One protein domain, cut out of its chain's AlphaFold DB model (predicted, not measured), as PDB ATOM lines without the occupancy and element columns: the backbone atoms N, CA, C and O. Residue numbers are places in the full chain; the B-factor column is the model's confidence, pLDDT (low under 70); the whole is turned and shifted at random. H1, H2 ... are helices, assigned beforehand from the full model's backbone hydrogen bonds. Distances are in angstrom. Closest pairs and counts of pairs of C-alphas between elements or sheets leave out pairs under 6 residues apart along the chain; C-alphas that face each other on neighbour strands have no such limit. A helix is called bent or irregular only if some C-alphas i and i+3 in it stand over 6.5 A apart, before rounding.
ATOM      1  N   LYS A  20     255.427 307.737 400.401       65.19
ATOM      2  CA  LYS A  20     255.120 308.373 401.689       65.19
ATOM      3  C   LYS A  20     253.632 308.262 402.059       65.19
ATOM      4  O   LYS A  20     253.343 308.015 403.217       65.19
ATOM      5  N   ASP A  21     252.724 308.377 401.088       69.06
ATOM      6  CA  ASP A  21     251.279 308.357 401.332       69.06
ATOM      7  C   ASP A  21     250.817 306.914 401.616       69.06
ATOM      8  O   ASP A  21     249.960 306.683 402.465       69.06
ATOM      9  N   LEU A  22     251.465 305.917 400.995       71.31
ATOM     10  CA  LEU A  22     251.287 304.499 401.342       71.31
ATOM     11  C   LEU A  22     251.812 304.190 402.754       71.31
ATOM     12  O   LEU A  22     251.178 303.452 403.509       71.31
ATOM     13  N   THR A  23     252.962 304.754 403.126       73.06
ATOM     14  CA  THR A  23     253.538 304.609 404.470       73.06
ATOM     15  C   THR A  23     252.672 305.285 405.530       73.06
ATOM     16  O   THR A  23     252.417 304.686 406.572       73.06
ATOM     17  N   ASP A  24     252.167 306.490 405.260       75.38
ATOM     18  CA  ASP A  24     251.278 307.227 406.163       75.38
ATOM     19  C   ASP A  24     249.933 306.500 406.360       75.38
ATOM     20  O   ASP A  24     249.344 306.578 407.439       75.38
ATOM     21  N   ALA A  25     249.490 305.718 405.368       78.19
ATOM     22  CA  ALA A  25     248.342 304.812 405.470       78.19
ATOM     23  C   ALA A  25     248.642 303.481 406.184       78.19
ATOM     24  O   ALA A  25     247.773 302.615 406.284       78.19
ATOM     25  N   GLY A  26     249.868 303.278 406.673       79.75
ATOM     26  CA  GLY A  26     250.260 302.061 407.383       79.75
ATOM     27  C   GLY A  26     250.471 300.843 406.479       79.75
ATOM     28  O   GLY A  26     250.594 299.729 406.989       79.75
ATOM     29  N   LEU A  27     250.575 301.032 405.160       79.62
ATOM     30  CA  LEU A  27     250.804 299.961 404.178       79.62
ATOM     31  C   LEU A  27     252.283 299.581 404.048       79.62
ATOM     32  O   LEU A  27     252.695 298.994 403.050       79.62
ATOM     33  N   GLU A  28     253.092 299.911 405.056       75.62
ATOM     34  CA  GLU A  28     254.535 299.688 405.054       75.62
ATOM     35  C   GLU A  28     254.901 298.215 404.905       75.62
ATOM     36  O   GLU A  28     255.766 297.877 404.104       75.62
ATOM     37  N   ALA A  29     254.185 297.328 405.592       72.12
ATOM     38  CA  ALA A  29     254.383 295.891 405.449       72.12
ATOM     39  C   ALA A  29     254.022 295.390 404.036       72.12
ATOM     40  O   ALA A  29     254.767 294.585 403.477       72.12
ATOM     41  N   GLN A  30     252.928 295.895 403.444       70.69
ATOM     42  CA  GLN A  30     252.503 295.517 402.091       70.69
ATOM     43  C   GLN A  30     253.518 295.961 401.041       70.69
ATOM     44  O   GLN A  30     253.975 295.132 400.256       70.69
ATOM     45  N   TRP A  31     253.917 297.238 401.034       71.12
ATOM     46  CA  TRP A  31     254.861 297.689 400.018       71.12
ATOM     47  C   TRP A  31     256.248 297.095 400.243       71.12
ATOM     48  O   TRP A  31     256.889 296.735 399.265       71.12
ATOM     49  N   GLN A  32     256.699 296.889 401.490       67.69
ATOM     50  CA  GLN A  32     257.955 296.176 401.771       67.69
ATOM     51  C   GLN A  32     257.941 294.727 401.277       67.69
ATOM     52  O   GLN A  32     258.997 294.231 400.877       67.69
ATOM     53  N   SER A  33     256.778 294.065 401.262       65.81
ATOM     54  CA  SER A  33     256.616 292.733 400.667       65.81
ATOM     55  C   SER A  33     256.997 292.736 399.183       65.81
ATOM     56  O   SER A  33     257.714 291.843 398.741       65.81
ATOM     57  N   TRP A  34     256.661 293.811 398.459       63.00
ATOM     58  CA  TRP A  34     257.030 293.997 397.047       63.00
ATOM     59  C   TRP A  34     258.536 294.204 396.820       63.00
ATOM     60  O   TRP A  34     259.059 293.971 395.731       63.00
ATOM     61  N   PHE A  35     259.270 294.635 397.854       59.81
ATOM     62  CA  PHE A  35     260.732 294.774 397.808       59.81
ATOM     63  C   PHE A  35     261.470 293.536 398.342       59.81
ATOM     64  O   PHE A  35     262.701 293.466 398.253       59.81
ATOM     65  N   GLY A  36     260.746 292.573 398.915       55.50
ATOM     66  CA  GLY A  36     261.295 291.369 399.521       55.50
ATOM     67  C   GLY A  36     261.400 290.191 398.544       55.50
ATOM     68  O   GLY A  36     260.736 290.157 397.514       55.50
ATOM     69  N   PRO A  37     262.223 289.172 398.854       48.38
ATOM     70  CA  PRO A  37     262.203 287.911 398.124       48.38
ATOM     71  C   PRO A  37     260.960 287.106 398.545       48.38
ATOM     72  O   PRO A  37     261.022 286.281 399.457       48.38
ATOM     73  N   GLY A  38     259.812 287.369 397.922       56.75
ATOM     74  CA  GLY A  38     258.538 286.727 398.252       56.75
ATOM     75  C   GLY A  38     257.423 287.095 397.268       56.75
ATOM     76  O   GLY A  38     257.646 287.924 396.393       56.75
ATOM     77  N   PRO A  39     256.249 286.443 397.352       57.25
ATOM     78  CA  PRO A  39     255.084 286.851 396.573       57.25
ATOM     79  C   PRO A  39     254.584 288.220 397.042       57.25
ATOM     80  O   PRO A  39     254.442 288.438 398.246       57.25
ATOM     81  N   ASP A  40     254.266 289.092 396.087       63.97
ATOM     82  CA  ASP A  40     253.719 290.417 396.368       63.97
ATOM     83  C   ASP A  40     252.407 290.308 397.142       63.97
ATOM     84  O   ASP A  40     251.477 289.598 396.744       63.97
ATOM     85  N   GLU A  41     252.323 291.019 398.263       70.25
ATOM     86  CA  GLU A  41     251.097 291.049 399.047       70.25
ATOM     87  C   GLU A  41     250.115 292.047 398.419       70.25
ATOM     88  O   GLU A  41     250.477 293.209 398.217       70.25
ATOM     89  N   PRO A  42     248.886 291.631 398.068       70.69
ATOM     90  CA  PRO A  42     247.938 292.532 397.439       70.69
ATOM     91  C   PRO A  42     247.503 293.623 398.420       70.69
ATOM     92  O   PRO A  42     247.351 293.392 399.621       70.69
ATOM     93  N   VAL A  43     247.247 294.806 397.875       78.12
ATOM     94  CA  VAL A  43     246.561 295.902 398.563       78.12
ATOM     95  C   VAL A  43     245.090 295.893 398.166       78.12
ATOM     96  O   VAL A  43     244.749 295.519 397.045       78.12
ATOM     97  N   THR A  44     244.197 296.269 399.079       83.44
ATOM     98  CA  THR A  44     242.760 296.365 398.794       83.44
ATOM     99  C   THR A  44     242.372 297.768 398.335       83.44
ATOM    100  O   THR A  44     243.086 298.743 398.561       83.44
ATOM    101  N   ALA A  45     241.202 297.891 397.705       80.44
ATOM    102  CA  ALA A  45     240.667 299.183 397.283       80.44
ATOM    103  C   ALA A  45     240.508 300.154 398.466       80.44
ATOM    104  O   ALA A  45     240.785 301.341 398.338       80.44
ATOM    105  N   GLU A  46     240.103 299.651 399.631       83.81
ATOM    106  CA  GLU A  46     239.950 300.452 400.845       83.81
ATOM    107  C   GLU A  46     241.294 301.009 401.325       83.81
ATOM    108  O   GLU A  46     241.392 302.192 401.641       83.81
ATOM    109  N   GLN A  47     242.344 300.184 401.300       80.94
ATOM    110  CA  GLN A  47     243.705 300.597 401.653       80.94
ATOM    111  C   GLN A  47     244.230 301.688 400.711       80.94
ATOM    112  O   GLN A  47     244.862 302.651 401.146       80.94
ATOM    113  N   ILE A  48     243.919 301.580 399.419       80.56
ATOM    114  CA  ILE A  48     244.252 302.612 398.433       80.56
ATOM    115  C   ILE A  48     243.449 303.887 398.652       80.56
ATOM    116  O   ILE A  48     244.009 304.976 398.544       80.56
ATOM    117  N   ALA A  49     242.168 303.781 398.991       84.06
ATOM    118  CA  ALA A  49     241.355 304.950 399.291       84.06
ATOM    119  C   ALA A  49     241.849 305.716 400.517       84.06
ATOM    120  O   ALA A  49     241.813 306.948 400.524       84.06
ATOM    121  N   GLU A  50     242.377 305.004 401.505       84.12
ATOM    122  CA  GLU A  50     242.970 305.605 402.694       84.12
ATOM    123  C   GLU A  50     244.314 306.287 402.396       84.12
ATOM    124  O   GLU A  50     244.537 307.409 402.847       84.12
ATOM    125  N   ALA A  51     245.166 305.675 401.565       78.56
ATOM    126  CA  ALA A  51     246.458 306.248 401.176       78.56
ATOM    127  C   ALA A  51     246.347 307.436 400.216       78.56
ATOM    128  O   ALA A  51     247.006 308.457 400.393       78.56
ATOM    129  N   VAL A  52     245.513 307.315 399.187       79.19
ATOM    130  CA  VAL A  52     245.339 308.347 398.154       79.19
ATOM    131  C   VAL A  52     244.435 309.477 398.644       79.19
ATOM    132  O   VAL A  52     244.596 310.640 398.267       79.19
ATOM    133  N   GLY A  53     243.471 309.138 399.495       79.94
ATOM    134  CA  GLY A  53     242.446 310.049 399.963       79.94
ATOM    135  C   GLY A  53     241.310 310.244 398.956       79.94
ATOM    136  O   GLY A  53     241.494 310.396 397.746       79.94
ATOM    137  N   GLU A  54     240.098 310.344 399.498       80.00
ATOM    138  CA  GLU A  54     238.842 310.508 398.750       80.00
ATOM    139  C   GLU A  54     238.838 311.684 397.763       80.00
ATOM    140  O   GLU A  54     238.171 311.628 396.739       80.00
ATOM    141  N   LYS A  55     239.583 312.763 398.030       76.56
ATOM    142  CA  LYS A  55     239.608 313.941 397.145       76.56
ATOM    143  C   LYS A  55     240.308 313.672 395.816       76.56
ATOM    144  O   LYS A  55     239.806 314.087 394.776       76.56
ATOM    145  N   GLU A  56     241.457 313.004 395.852       73.44
ATOM    146  CA  GLU A  56     242.215 312.685 394.640       73.44
ATOM    147  C   GLU A  56     241.570 311.516 393.890       73.44
ATOM    148  O   GLU A  56     241.493 311.540 392.658       73.44
ATOM    149  N   LEU A  57     240.986 310.557 394.619       76.94
ATOM    150  CA  LEU A  57     240.146 309.527 394.013       76.94
ATOM    151  C   LEU A  57     238.912 310.112 393.331       76.94
ATOM    152  O   LEU A  57     238.660 309.759 392.187       76.94
ATOM    153  N   ALA A  58     238.182 311.027 393.971       80.06
ATOM    154  CA  ALA A  58     236.999 311.658 393.384       80.06
ATOM    155  C   ALA A  58     237.344 312.486 392.141       80.06
ATOM    156  O   ALA A  58     236.634 312.428 391.141       80.06
ATOM    157  N   ARG A  59     238.467 313.210 392.167       72.19
ATOM    158  CA  ARG A  59     238.964 313.957 391.003       72.19
ATOM    159  C   ARG A  59     239.298 313.031 389.834       72.19
ATOM    160  O   ARG A  59     238.996 313.329 388.681       72.19
ATOM    161  N   THR A  60     239.919 311.900 390.148       67.50
ATOM    162  CA  THR A  60     240.278 310.881 389.160       67.50
ATOM    163  C   THR A  60     239.042 310.173 388.618       67.50
ATOM    164  O   THR A  60     238.916 309.979 387.414       67.50
ATOM    165  N   ALA A  61     238.090 309.868 389.492       75.62
ATOM    166  CA  ALA A  61     236.801 309.275 389.178       75.62
ATOM    167  C   ALA A  61     235.982 310.170 388.237       75.62
ATOM    168  O   ALA A  61     235.550 309.710 387.182       75.62
ATOM    169  N   GLU A  62     235.880 311.465 388.544       76.44
ATOM    170  CA  GLU A  62     235.213 312.463 387.701       76.44
ATOM    171  C   GLU A  62     235.860 312.551 386.314       76.44
ATOM    172  O   GLU A  62     235.166 312.575 385.298       76.44
ATOM    173  N   SER A  63     237.193 312.517 386.255       65.94
ATOM    174  CA  SER A  63     237.918 312.548 384.985       65.94
ATOM    175  C   SER A  63     237.758 311.275 384.151       65.94
ATOM    176  O   SER A  63     237.894 311.346 382.931       65.94
ATOM    177  N   LEU A  64     237.548 310.122 384.785       67.44
ATOM    178  CA  LEU A  64     237.436 308.825 384.111       67.44
ATOM    179  C   LEU A  64     235.978 308.401 383.878       67.44
ATOM    180  O   LEU A  64     235.740 307.386 383.227       67.44
ATOM    181  N   GLY A  65     235.006 309.153 384.402       76.75
ATOM    182  CA  GLY A  65     233.597 308.754 384.402       76.75
ATOM    183  C   GLY A  65     233.333 307.499 385.242       76.75
ATOM    184  O   GLY A  65     232.434 306.724 384.919       76.75
ATOM    185  N   LEU A  66     234.142 307.278 386.281       78.94
ATOM    186  CA  LEU A  66     234.051 306.150 387.211       78.94
ATOM    187  C   LEU A  66     233.602 306.634 388.594       78.94
ATOM    188  O   LEU A  66     233.576 307.830 388.865       78.94
ATOM    189  N   GLU A  67     233.284 305.700 389.488       80.44
ATOM    190  CA  GLU A  67     233.100 305.977 390.919       80.44
ATOM    191  C   GLU A  67     234.444 305.885 391.671       80.44
ATOM    192  O   GLU A  67     235.296 305.061 391.328       80.44
ATOM    193  N   SER A  68     234.630 306.659 392.748       75.44
ATOM    194  CA  SER A  68     235.873 306.682 393.551       75.44
ATOM    195  C   SER A  68     236.322 305.289 394.006       75.44
ATOM    196  O   SER A  68     237.500 304.946 393.910       75.44
ATOM    197  N   GLY A  69     235.374 304.447 394.433       75.69
ATOM    198  CA  GLY A  69     235.656 303.065 394.837       75.69
ATOM    199  C   GLY A  69     236.084 302.159 393.675       75.69
ATOM    200  O   GLY A  69     236.881 301.246 393.872       75.69
ATOM    201  N   GLN A  70     235.616 302.429 392.451       77.25
ATOM    202  CA  GLN A  70     236.076 301.711 391.258       77.25
ATOM    203  C   GLN A  70     237.494 302.131 390.879       77.25
ATOM    204  O   GLN A  70     238.301 301.273 390.539       77.25
ATOM    205  N   VAL A  71     237.822 303.422 390.994       76.12
ATOM    206  CA  VAL A  71     239.194 303.910 390.791       76.12
ATOM    207  C   VAL A  71     240.139 303.258 391.796       76.12
ATOM    208  O   VAL A  71     241.169 302.723 391.400       76.12
ATOM    209  N   ALA A  72     239.764 303.227 393.075       76.69
ATOM    210  CA  ALA A  72     240.567 302.593 394.112       76.69
ATOM    211  C   ALA A  72     240.788 301.091 393.851       76.69
ATOM    212  O   ALA A  72     241.895 300.597 394.038       76.69
ATOM    213  N   ALA A  73     239.770 300.379 393.356       75.75
ATOM    214  CA  ALA A  73     239.884 298.967 392.988       75.75
ATOM    215  C   ALA A  73     240.802 298.734 391.778       75.75
ATOM    216  O   ALA A  73     241.633 297.833 391.807       75.75
ATOM    217  N   VAL A  74     240.689 299.562 390.736       70.44
ATOM    218  CA  VAL A  74     241.563 299.499 389.550       70.44
ATOM    219  C   VAL A  74     243.016 299.773 389.933       70.44
ATOM    220  O   VAL A  74     243.930 299.106 389.458       70.44
ATOM    221  N   VAL A  75     243.234 300.740 390.817       70.25
ATOM    222  CA  VAL A  75     244.560 301.098 391.320       70.25
ATOM    223  C   VAL A  75     245.131 299.989 392.206       70.25
ATOM    224  O   VAL A  75     246.298 299.644 392.059       70.25
ATOM    225  N   ALA A  76     244.321 299.392 393.079       70.62
ATOM    226  CA  ALA A  76     244.726 298.269 393.920       70.62
ATOM    227  C   ALA A  76     245.159 297.041 393.098       70.62
ATOM    228  O   ALA A  76     246.147 296.395 393.436       70.62
ATOM    229  N   ASP A  77     244.467 296.768 391.989       67.56
ATOM    230  CA  ASP A  77     244.814 295.700 391.041       67.56
ATOM    231  C   ASP A  77     246.095 296.020 390.241       67.56
ATOM    232  O   ASP A  77     246.857 295.123 389.885       67.56
ATOM    233  N   ALA A  78     246.372 297.308 390.006       62.50
ATOM    234  CA  ALA A  78     247.518 297.776 389.227       62.50
ATOM    235  C   ALA A  78     248.811 297.985 390.041       62.50
ATOM    236  O   ALA A  78     249.902 297.933 389.477       62.50
ATOM    237  N   LEU A  79     248.731 298.247 391.347       58.62
ATOM    238  CA  LEU A  79     249.896 298.593 392.173       58.62
ATOM    239  C   LEU A  79     250.949 297.480 392.370       58.62
ATOM    240  O   LEU A  79     252.116 297.839 392.534       58.62
ATOM    241  N   PRO A  80     250.637 296.174 392.240       50.81
ATOM    242  CA  PRO A  80     251.670 295.137 392.163       50.81
ATOM    243  C   PRO A  80     252.483 295.145 390.850       50.81
ATOM    244  O   PRO A  80     253.463 294.419 390.738       50.81
TER     245      PRO A  80
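AT A GLANCE: This is residues 20 to 80 of the 145 residues of an uncharacterized protein of Streptomyces sp. SID5474 (UniProt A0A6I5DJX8). A bar made by the longest helix, H5, runs roughly along the length of an elongated body, and H3 and H4 both pack on it at about right angles. The small H1 packs on H3, while H2 makes the other end of the body with the loop of residues 36 to 44, which folds back to H3. The printed part has 61 residues, with five named helices in the order H1 H2 H3 H4 H5 and no named strand; the class is all helix. It is compact, with a radius of gyration of the C-alphas of 12.0 A, yet elongated in outline, with spans of 38 by 20 by 14 A.

HOW THE PARTS SIT: H1, residues 20 to 24, touches H3, residues 45 to 52; the closest C-alphas are those of Leu 22 and Ala 51, 5.1 A apart. H2, residues 28 to 35, touches no helix. It is close to H1 but not clearly touching, with C-alphas 22 and 28 at 6.9 A, and it is apart from H3. H3 touches H5, residues 68 to 80, about perpendicular at 90 degrees, with the C-alphas of Ala 45 and Ala 73 closest at 4.4 A. H4, residues 54 to 64, touches residues 68 to 72 of H5 alone, about perpendicular at 88 degrees; C-alphas 58 and 68 are closest, 5.1 A apart. In H1, H2, H3 and H4 every O i to N i+4 pair is within hydrogen-bond range, in H5 8 of 9.

IN THESE COORDINATES: H1 begins at C-alpha 20, (255.120, 308.373, 401.689), and is 6.0 A long. H2 is 10.7 A, H3 10.3 A and H4 14.8 A long. H5 is 19.6 A long and ends at C-alpha 80, (251.670, 295.137, 392.163); it is only just irregular, with C-alphas 77 and 80 at 7.0 A.

THE WHOLE: The C-alphas of Pro 37 and Gly 65, the two farthest apart, are 38.0 A apart. The printed part has no cut, and no link is long. The mean pLDDT of the printed part is 72.3; among the residues under 70 are 32 to 40 and 77 to 80.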